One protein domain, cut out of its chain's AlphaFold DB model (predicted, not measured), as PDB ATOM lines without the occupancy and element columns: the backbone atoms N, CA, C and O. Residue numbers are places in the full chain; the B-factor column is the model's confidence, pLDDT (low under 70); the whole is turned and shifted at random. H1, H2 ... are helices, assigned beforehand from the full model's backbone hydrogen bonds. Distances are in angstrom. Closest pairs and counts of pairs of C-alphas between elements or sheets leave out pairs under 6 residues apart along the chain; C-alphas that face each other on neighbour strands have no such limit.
ATOM      1  N   MET A 110      -7.844 -46.866 -33.193       89.62
ATOM      2  CA  MET A 110      -8.412 -46.936 -31.835       89.62
ATOM      3  C   MET A 110      -9.065 -45.638 -31.358       89.62
ATOM      4  O   MET A 110      -9.846 -45.676 -30.408       89.62
ATOM      5  N   CYS A 111      -8.751 -44.484 -31.958       86.81
ATOM      6  CA  CYS A 111      -9.297 -43.212 -31.489       86.81
ATOM      7  C   CYS A 111     -10.821 -43.190 -31.660       86.81
ATOM      8  O   CYS A 111     -11.355 -43.639 -32.677       86.81
ATOM      9  N   LYS A 112     -11.509 -42.710 -30.621       84.88
ATOM     10  CA  LYS A 112     -12.966 -42.536 -30.597       84.88
ATOM     11  C   LYS A 112     -13.408 -41.127 -30.979       84.88
ATOM     12  O   LYS A 112     -14.595 -40.906 -31.174       84.88
ATOM     13  N   LEU A 113     -12.466 -40.188 -31.042       81.94
ATOM     14  CA  LEU A 113     -12.724 -38.853 -31.561       81.94
ATOM     15  C   LEU A 113     -12.628 -38.872 -33.082       81.94
ATOM     16  O   LEU A 113     -11.826 -39.619 -33.649       81.94
ATOM     17  N   ASP A 114     -13.426 -38.020 -33.712       67.31
ATOM     18  CA  ASP A 114     -13.343 -37.764 -35.141       67.31
ATOM     19  C   ASP A 114     -11.979 -37.135 -35.507       67.31
ATOM     20  O   ASP A 114     -11.303 -36.521 -34.670       67.31
ATOM     21  N   LYS A 115     -11.548 -37.304 -36.762       60.94
ATOM     22  CA  LYS A 115     -10.275 -36.797 -37.302       60.94
ATOM     23  C   LYS A 115     -10.172 -35.266 -37.240       60.94
ATOM     24  O   LYS A 115      -9.063 -34.744 -37.286       60.94
ATOM     25  N   SER A 116     -11.301 -34.575 -37.090       53.88
ATOM     26  CA  SER A 116     -11.430 -33.124 -36.908       53.88
ATOM     27  C   SER A 116     -10.904 -32.605 -35.559       53.88
ATOM     28  O   SER A 116     -10.619 -31.416 -35.440       53.88
ATOM     29  N   TYR A 117     -10.710 -33.468 -34.552       51.69
ATOM     30  CA  TYR A 117     -10.121 -33.059 -33.271       51.69
ATOM     31  C   TYR A 117      -8.590 -32.938 -33.366       51.69
ATOM     32  O   TYR A 117      -7.858 -33.942 -33.351       51.69
ATOM     33  N   SER A 118      -8.113 -31.689 -33.404       50.59
ATOM     34  CA  SER A 118      -6.695 -31.291 -33.345       50.59
ATOM     35  C   SER A 118      -6.048 -31.581 -31.979       50.59
ATOM     36  O   SER A 118      -4.867 -31.917 -31.907       50.59
ATOM     37  N   ALA A 119      -6.828 -31.547 -30.895       52.72
ATOM     38  CA  ALA A 119      -6.361 -31.650 -29.511       52.72
ATOM     39  C   ALA A 119      -6.331 -33.096 -28.972       52.72
ATOM     40  O   ALA A 119      -6.945 -33.449 -27.961       52.72
ATOM     41  N   CYS A 120      -5.610 -33.991 -29.651       60.16
ATOM     42  CA  CYS A 120      -5.344 -35.311 -29.083       60.16
ATOM     43  C   CYS A 120      -4.204 -35.213 -28.064       60.16
ATOM     44  O   CYS A 120      -3.040 -35.105 -28.434       60.16
ATOM     45  N   GLU A 121      -4.525 -35.316 -26.774       55.88
ATOM     46  CA  GLU A 121      -3.522 -35.176 -25.713       55.88
ATOM     47  C   GLU A 121      -2.420 -36.251 -25.746       55.88
ATOM     48  O   GLU A 121      -1.302 -36.030 -25.296       55.88
ATOM     49  N   TYR A 122      -2.710 -37.410 -26.340       56.44
ATOM     50  CA  TYR A 122      -1.702 -38.427 -26.644       56.44
ATOM     51  C   TYR A 122      -0.642 -37.906 -27.626       56.44
ATOM     52  O   TYR A 122       0.537 -38.168 -27.428       56.44
ATOM     53  N   LEU A 123      -1.030 -37.111 -28.636       57.06
ATOM     54  CA  LEU A 123      -0.070 -36.406 -29.492       57.06
ATOM     55  C   LEU A 123       0.671 -35.318 -28.699       57.06
ATOM     56  O   LEU A 123       1.871 -35.159 -28.869       57.06
ATOM     57  N   ARG A 124      -0.005 -34.633 -27.770       59.78
ATOM     58  CA  ARG A 124       0.623 -33.662 -26.853       59.78
ATOM     59  C   ARG A 124       1.774 -34.286 -26.059       59.78
ATOM     60  O   ARG A 124       2.854 -33.717 -25.985       59.78
ATOM     61  N   VAL A 125       1.537 -35.470 -25.490       53.78
ATOM     62  CA  VAL A 125       2.508 -36.224 -24.680       53.78
ATOM     63  C   VAL A 125       3.586 -36.885 -25.542       53.78
ATOM     64  O   VAL A 125       4.743 -36.867 -25.145       53.78
ATOM     65  N   LEU A 126       3.238 -37.435 -26.712       53.22
ATOM     66  CA  LEU A 126       4.222 -38.015 -27.634       53.22
ATOM     67  C   LEU A 126       5.147 -36.957 -28.257       53.22
ATOM     68  O   LEU A 126       6.316 -37.236 -28.477       53.22
ATOM     69  N   TYR A 127       4.627 -35.771 -28.583       54.81
ATOM     70  CA  TYR A 127       5.330 -34.791 -29.422       54.81
ATOM     71  C   TYR A 127       5.665 -33.475 -28.707       54.81
ATOM     72  O   TYR A 127       6.213 -32.572 -29.335       54.81
ATOM     73  N   GLY A 128       5.344 -33.345 -27.416       51.00
ATOM     74  CA  GLY A 128       5.766 -32.221 -26.572       51.00
ATOM     75  C   GLY A 128       5.198 -30.848 -26.954       51.00
ATOM     76  O   GLY A 128       5.776 -29.837 -26.571       51.00
ATOM     77  N   LYS A 129       4.100 -30.782 -27.716       51.66
ATOM     78  CA  LYS A 129       3.503 -29.512 -28.171       51.66
ATOM     79  C   LYS A 129       2.294 -29.131 -27.344       51.66
ATOM     80  O   LYS A 129       1.412 -29.960 -27.196       51.66
ATOM     81  N   GLU A 130       2.179 -27.888 -26.894       49.16
ATOM     82  CA  GLU A 130       0.888 -27.354 -26.452       49.16
ATOM     83  C   GLU A 130      -0.026 -27.203 -27.674       49.16
ATOM     84  O   GLU A 130       0.353 -26.603 -28.677       49.16
ATOM     85  N   HIS A 131      -1.211 -27.809 -27.629       50.62
ATOM     86  CA  HIS A 131      -2.228 -27.616 -28.658       50.62
ATOM     87  C   HIS A 131      -3.284 -26.657 -28.116       50.62
ATOM     88  O   HIS A 131      -3.818 -26.893 -27.032       50.62
ATOM     89  N   GLU A 132      -3.612 -25.617 -28.880       45.25
ATOM     90  CA  GLU A 132      -4.824 -24.829 -28.661       45.25
ATOM     91  C   GLU A 132      -6.044 -25.690 -29.033       45.25
ATOM     92  O   GLU A 132      -6.170 -26.163 -30.166       45.25
ATOM     93  N   GLY A 133      -6.918 -25.961 -28.059       54.34
ATOM     94  CA  GLY A 133      -8.147 -26.732 -28.261       54.34
ATOM     95  C   GLY A 133      -8.678 -27.402 -26.992       54.34
ATOM     96  O   GLY A 133      -8.016 -27.443 -25.955       54.34
ATOM     97  N   GLU A 134      -9.898 -27.939 -27.076       57.88
ATOM     98  CA  GLU A 134     -10.534 -28.665 -25.974       57.88
ATOM     99  C   GLU A 134      -9.813 -29.990 -25.682       57.88
ATOM    100  O   GLU A 134      -9.576 -30.804 -26.576       57.88
ATOM    101  N   THR A 135      -9.491 -30.240 -24.410       70.06
ATOM    102  CA  THR A 135      -8.864 -31.497 -23.979       70.06
ATOM    103  C   THR A 135      -9.743 -32.710 -24.302       70.06
ATOM    104  O   THR A 135     -10.950 -32.701 -24.063       70.06
ATOM    105  N   CYS A 136      -9.133 -33.786 -24.806       80.56
ATOM    106  CA  CYS A 136      -9.837 -35.009 -25.199       80.56
ATOM    107  C   CYS A 136     -10.631 -35.621 -24.019       80.56
ATOM    108  O   CYS A 136     -10.008 -36.080 -23.056       80.56
ATOM    109  N   PRO A 137     -11.974 -35.750 -24.100       85.69
ATOM    110  CA  PRO A 137     -12.798 -36.197 -22.972       85.69
ATOM    111  C   PRO A 137     -12.460 -37.619 -22.508       85.69
ATOM    112  O   PRO A 137     -12.409 -37.881 -21.309       85.69
ATOM    113  N   TYR A 138     -12.149 -38.527 -23.439       89.75
ATOM    114  CA  TYR A 138     -11.736 -39.896 -23.111       89.75
ATOM    115  C   TYR A 138     -10.394 -39.934 -22.374       89.75
ATOM    116  O   TYR A 138     -10.202 -40.739 -21.462       89.75
ATOM    117  N   TYR A 139      -9.440 -39.089 -22.777       86.62
ATOM    118  CA  TYR A 139      -8.136 -39.009 -22.119       86.62
ATOM    119  C   TYR A 139      -8.282 -38.405 -20.725       86.62
ATOM    120  O   TYR A 139      -7.816 -39.006 -19.760       86.62
ATOM    121  N   THR A 140      -9.001 -37.289 -20.608       86.81
ATOM    122  CA  THR A 140      -9.287 -36.639 -19.325       86.81
ATOM    123  C   THR A 140      -9.977 -37.604 -18.359       86.81
ATOM    124  O   THR A 140      -9.538 -37.741 -17.222       86.81
ATOM    125  N   ALA A 141     -10.965 -38.377 -18.822       91.00
ATOM    126  CA  ALA A 141     -11.627 -39.406 -18.014       91.00
ATOM    127  C   ALA A 141     -10.704 -40.574 -17.607       91.00
ATOM    128  O   ALA A 141     -10.952 -41.253 -16.609       91.00
ATOM    129  N   SER A 142      -9.618 -40.808 -18.347       91.69
ATOM    130  CA  SER A 142      -8.646 -41.871 -18.052       91.69
ATOM    131  C   SER A 142      -7.585 -41.463 -17.031       91.69
ATOM    132  O   SER A 142      -6.738 -42.280 -16.665       91.69
ATOM    133  N   ARG A 143      -7.579 -40.202 -16.580       87.56
ATOM    134  CA  ARG A 143      -6.506 -39.630 -15.759       87.56
ATOM    135  C   ARG A 143      -7.071 -38.984 -14.493       87.56
ATOM    136  O   ARG A 143      -8.128 -38.367 -14.494       87.56
ATOM    137  N   ARG A 144      -6.321 -39.087 -13.398       86.25
ATOM    138  CA  ARG A 144      -6.469 -38.292 -12.172       86.25
ATOM    139  C   ARG A 144      -5.135 -37.578 -11.942       86.25
ATOM    140  O   ARG A 144      -4.205 -38.124 -11.343       86.25
ATOM    141  N   GLY A 145      -4.998 -36.384 -12.521       83.19
ATOM    142  CA  GLY A 145      -3.718 -35.675 -12.603       83.19
ATOM    143  C   GLY A 145      -2.671 -36.491 -13.372       83.19
ATOM    144  O   GLY A 145      -2.855 -36.813 -14.545       83.19
ATOM    145  N   ARG A 146      -1.564 -36.856 -12.713       80.81
ATOM    146  CA  ARG A 146      -0.483 -37.656 -13.329       80.81
ATOM    147  C   ARG A 146      -0.723 -39.170 -13.304       80.81
ATOM    148  O   ARG A 146       0.025 -39.897 -13.961       80.81
ATOM    149  N   ARG A 147      -1.725 -39.650 -12.564       88.88
ATOM    150  CA  ARG A 147      -2.016 -41.082 -12.389       88.88
ATOM    151  C   ARG A 147      -3.205 -41.521 -13.252       88.88
ATOM    152  O   ARG A 147      -4.030 -40.677 -13.602       88.88
ATOM    153  N   PRO A 148      -3.319 -42.816 -13.587       92.88
ATOM    154  CA  PRO A 148      -4.539 -43.377 -14.160       92.88
ATOM    155  C   PRO A 148      -5.769 -43.160 -13.274       92.88
ATOM    156  O   PRO A 148      -5.663 -43.133 -12.045       92.88
ATOM    157  N   SER A 149      -6.938 -43.020 -13.896       96.00
ATOM    158  CA  SER A 149      -8.217 -43.139 -13.196       96.00
ATOM    159  C   SER A 149      -8.531 -44.603 -12.873       96.00
ATOM    160  O   SER A 149      -7.951 -45.528 -13.439       96.00
ATOM    161  N   GLU A 150      -9.466 -44.811 -11.952       96.50
ATOM    162  CA  GLU A 150      -9.929 -46.144 -11.561       96.50
ATOM    163  C   GLU A 150     -10.573 -46.902 -12.729       96.50
ATOM    164  O   GLU A 150     -10.222 -48.052 -12.972       96.50
ATOM    165  N   ASP A 151     -11.411 -46.230 -13.525       96.81
ATOM    166  CA  ASP A 151     -12.012 -46.808 -14.733       96.81
ATOM    167  C   ASP A 151     -10.939 -47.292 -15.721       96.81
ATOM    168  O   ASP A 151     -11.031 -48.399 -16.252       96.81
ATOM    169  N   ALA A 152      -9.883 -46.498 -15.933       96.50
ATOM    170  CA  ALA A 152      -8.790 -46.868 -16.830       96.50
ATOM    171  C   ALA A 152      -7.981 -48.062 -16.301       96.50
ATOM    172  O   ALA A 152      -7.573 -48.916 -17.088       96.50
ATOM    173  N   LEU A 153      -7.776 -48.152 -14.981       96.75
ATOM    174  CA  LEU A 153      -7.139 -49.313 -14.348       96.75
ATOM    175  C   LEU A 153      -7.997 -50.572 -14.509       96.75
ATOM    176  O   LEU A 153      -7.477 -51.619 -14.885       96.75
ATOM    177  N   LEU A 154      -9.309 -50.476 -14.280       96.69
ATOM    178  CA  LEU A 154     -10.235 -51.597 -14.448       96.69
ATOM    179  C   LEU A 154     -10.279 -52.082 -15.898       96.69
ATOM    180  O   LEU A 154     -10.248 -53.288 -16.142       96.69
ATOM    181  N   ASP A 155     -10.318 -51.171 -16.868       97.69
ATOM    182  CA  ASP A 155     -10.294 -51.537 -18.284       97.69
ATOM    183  C   ASP A 155      -8.944 -52.137 -18.706       97.69
ATOM    184  O   ASP A 155      -8.917 -53.095 -19.481       97.69
ATOM    185  N   ALA A 156      -7.828 -51.660 -18.145       97.31
ATOM    186  CA  ALA A 156      -6.510 -52.255 -18.366       97.31
ATOM    187  C   ALA A 156      -6.409 -53.671 -17.776       97.31
ATOM    188  O   ALA A 156      -5.891 -54.579 -18.427       97.31
ATOM    189  N   LEU A 157      -6.970 -53.901 -16.587       96.38
ATOM    190  CA  LEU A 157      -7.058 -55.239 -15.994       96.38
ATOM    191  C   LEU A 157      -7.915 -56.183 -16.848       96.38
ATOM    192  O   LEU A 157      -7.528 -57.334 -17.052       96.38
ATOM    193  N   LYS A 158      -9.040 -55.705 -17.401       96.62
ATOM    194  CA  LYS A 158      -9.845 -56.482 -18.361       96.62
ATOM    195  C   LYS A 158      -9.053 -56.798 -19.629       96.62
ATOM    196  O   LYS A 158      -9.146 -57.919 -20.115       96.62
ATOM    197  N   LEU A 159      -8.256 -55.855 -20.143       97.31
ATOM    198  CA  LEU A 159      -7.379 -56.098 -21.294       97.31
ATOM    199  C   LEU A 159      -6.410 -57.246 -21.007       97.31
ATOM    200  O   LEU A 159      -6.334 -58.184 -21.794       97.31
ATOM    201  N   ILE A 160      -5.714 -57.201 -19.867       96.56
ATOM    202  CA  ILE A 160      -4.751 -58.244 -19.495       96.56
ATOM    203  C   ILE A 160      -5.471 -59.580 -19.302       96.56
ATOM    204  O   ILE A 160      -4.992 -60.606 -19.776       96.56
ATOM    205  N   ARG A 161      -6.624 -59.596 -18.630       94.44
ATOM    206  CA  ARG A 161      -7.354 -60.830 -18.319       94.44
ATOM    207  C   ARG A 161      -7.980 -61.472 -19.555       94.44
ATOM    208  O   ARG A 161      -7.770 -62.657 -19.792       94.44
ATOM    209  N   ASP A 162      -8.715 -60.700 -20.345       95.06
ATOM    210  CA  ASP A 162      -9.568 -61.230 -21.413       95.06
ATOM    211  C   ASP A 162      -8.867 -61.221 -22.780       95.06
ATOM    212  O   ASP A 162      -9.286 -61.930 -23.696       95.06
ATOM    213  N   ILE A 163      -7.801 -60.422 -22.919       96.56
ATOM    214  CA  ILE A 163      -7.062 -60.173 -24.161       96.56
ATOM    215  C   ILE A 163      -8.024 -59.985 -25.353       96.56
ATOM    216  O   ILE A 163      -8.044 -60.811 -26.274       96.56
ATOM    217  N   PRO A 164      -8.888 -58.954 -25.336       96.88
ATOM    218  CA  PRO A 164      -9.822 -58.700 -26.429       96.88
ATOM    219  C   PRO A 164      -9.082 -58.419 -27.747       96.88
ATOM    220  O   PRO A 164      -7.889 -58.135 -27.759       96.88
ATOM    221  N   SER A 165      -9.790 -58.487 -28.877       96.25
ATOM    222  CA  SER A 165      -9.263 -57.932 -30.126       96.25
ATOM    223  C   SER A 165      -9.191 -56.397 -30.033       96.25
ATOM    224  O   SER A 165      -9.897 -55.800 -29.212       96.25
ATOM    225  N   PRO A 166      -8.395 -55.715 -30.878       95.44
ATOM    226  CA  PRO A 166      -8.341 -54.252 -30.892       95.44
ATOM    227  C   PRO A 166      -9.714 -53.579 -31.052       95.44
ATOM    228  O   PRO A 166     -10.016 -52.632 -30.326       95.44
ATOM    229  N   ASP A 167     -10.571 -54.100 -31.933       94.62
ATOM    230  CA  ASP A 167     -11.915 -53.550 -32.153       94.62
ATOM    231  C   ASP A 167     -12.804 -53.741 -30.917       94.62
ATOM    232  O   ASP A 167     -13.423 -52.790 -30.438       94.62
ATOM    233  N   ARG A 168     -12.771 -54.934 -30.307       96.06
ATOM    234  CA  ARG A 168     -13.516 -55.212 -29.072       96.06
ATOM    235  C   ARG A 168     -13.021 -54.360 -27.904       96.06
ATOM    236  O   ARG A 168     -13.829 -53.873 -27.124       96.06
ATOM    237  N   LEU A 169     -11.713 -54.128 -27.788       96.50
ATOM    238  CA  LEU A 169     -11.167 -53.207 -26.789       96.50
ATOM    239  C   LEU A 169     -11.701 -51.790 -26.999       96.50
ATOM    240  O   LEU A 169     -12.105 -51.133 -26.040       96.50
ATOM    241  N   LYS A 170     -11.722 -51.318 -28.251       94.94
ATOM    242  CA  LYS A 170     -12.280 -50.007 -28.583       94.94
ATOM    243  C   LYS A 170     -13.736 -49.920 -28.126       94.94
ATOM    244  O   LYS A 170     -14.104 -48.921 -27.519       94.94
ATOM    245  N   GLU A 171     -14.550 -50.944 -28.348       94.69
ATOM    246  CA  GLU A 171     -15.937 -50.986 -27.866       94.69
ATOM    247  C   GLU A 171     -16.020 -50.984 -26.331       94.69
ATOM    248  O   GLU A 171     -16.754 -50.176 -25.761       94.69
ATOM    249  N   MET A 172     -15.210 -51.815 -25.666       94.81
ATOM    250  CA  MET A 172     -15.183 -51.966 -24.204       94.81
ATOM    251  C   MET A 172     -14.866 -50.665 -23.457       94.81
ATOM    252  O   MET A 172     -15.462 -50.410 -22.411       94.81
ATOM    253  N   CYS A 173     -13.961 -49.834 -23.981       95.38
ATOM    254  CA  CYS A 173     -13.540 -48.580 -23.348       95.38
ATOM    255  C   CYS A 173     -14.603 -47.474 -23.484       95.38
ATOM    256  O   CYS A 173     -14.393 -46.490 -24.192       95.38
ATOM    257  N   SER A 174     -15.782 -47.623 -22.882       91.69
ATOM    258  CA  SER A 174     -16.931 -46.721 -23.098       91.69
ATOM    259  C   SER A 174     -16.646 -45.261 -22.718       91.69
ATOM    260  O   SER A 174     -17.035 -44.355 -23.451       91.69
ATOM    261  N   ARG A 175     -15.928 -45.039 -21.610       92.12
ATOM    262  CA  ARG A 175     -15.597 -43.703 -21.070       92.12
ATOM    263  C   ARG A 175     -14.105 -43.381 -21.110       92.12
ATOM    264  O   ARG A 175     -13.726 -42.217 -21.055       92.12
ATOM    265  N   THR A 176     -13.268 -44.405 -21.202       95.00
ATOM    266  CA  THR A 176     -11.808 -44.316 -21.149       95.00
ATOM    267  C   THR A 176     -11.205 -44.253 -22.553       95.00
ATOM    268  O   THR A 176     -11.816 -44.623 -23.556       95.00
ATOM    269  N   CYS A 177      -9.977 -43.754 -22.647       92.25
ATOM    270  CA  CYS A 177      -9.210 -43.703 -23.878       92.25
ATOM    271  C   CYS A 177      -8.544 -45.065 -24.107       92.25
ATOM    272  O   CYS A 177      -7.700 -45.455 -23.295       92.25
ATOM    273  N   PRO A 178      -8.817 -45.761 -25.230       94.25
ATOM    274  CA  PRO A 178      -8.174 -47.040 -25.521       94.25
ATOM    275  C   PRO A 178      -6.639 -46.978 -25.520       94.25
ATOM    276  O   PRO A 178      -5.999 -47.945 -25.125       94.25
TER     277      PRO A 178
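What this domain is: This is residues 110 to 178 of the 381 residues of a protein of Methanosarcinales archaeon (UniProt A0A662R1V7). The printed part winds through four short, spaced-out helices in a rough ring, with H3 and H4 at one end, H1 and its loops at the other, and H2 between. Residues 173 to 178 run from H4 back into the middle, and the first and last printed C-alphas, those of Met 110 and Pro 178, come to 6.3 A of each other. The printed part has 69 residues, with four named helices in the order H1, H2, H3, H4 and no named strand; its class is all helix, though under half of the residues are in named elements. It is compact, with a radius of gyration of the C-alphas of 12.6 A, and spans 37 by 25 by 19 A.

How they stand to each other: H3, residues 150 to 162, is the longest helix. H4, residues 166 to 172, is close to H3 but not clearly touching; their closest C-alphas, those of Leu 159 and Leu 169, are 7.3 A apart. The two run opposite ways at a steep tilt of 47 degrees. H2, residues 137 to 141, is near H3, with 5 pairs of C-alphas within 10 A. H1, residues 121 to 127, is close to H2 but not clearly touching; the closest C-alphas, those of Glu 121 and Tyr 139, are 7.0 A apart. H1 is apart from H3 and from H4, and H2 is apart from H4. Residues 143 to 144 make a short antiparallel pairing with residues 147 to 148. In H1, H2, H3 and H4 every O i to N i+4 pair is within hydrogen-bond range.

Where its parts are: H3 measures 18.0 A from C-alpha 150 at (-9.929, -46.144, -11.561) to C-alpha 162. H4 measures 9.8 A and ends with C-alpha 172 at (-15.183, -51.966, -24.204). H2 measures 6.0 A. H1 measures 9.6 A and begins with C-alpha 121 at (-3.522, -35.176, -25.713).

The domain as a whole: The two C-alphas farthest apart, those of Glu 132 and Arg 161, are 37.5 A apart. The printed part has no cut. The link from H3 to H4 is tight, and those from H1 to H2 and from H2 to H3 are short. The mean pLDDT of the printed part is 80.6, and residues 114 to 134 are under 70.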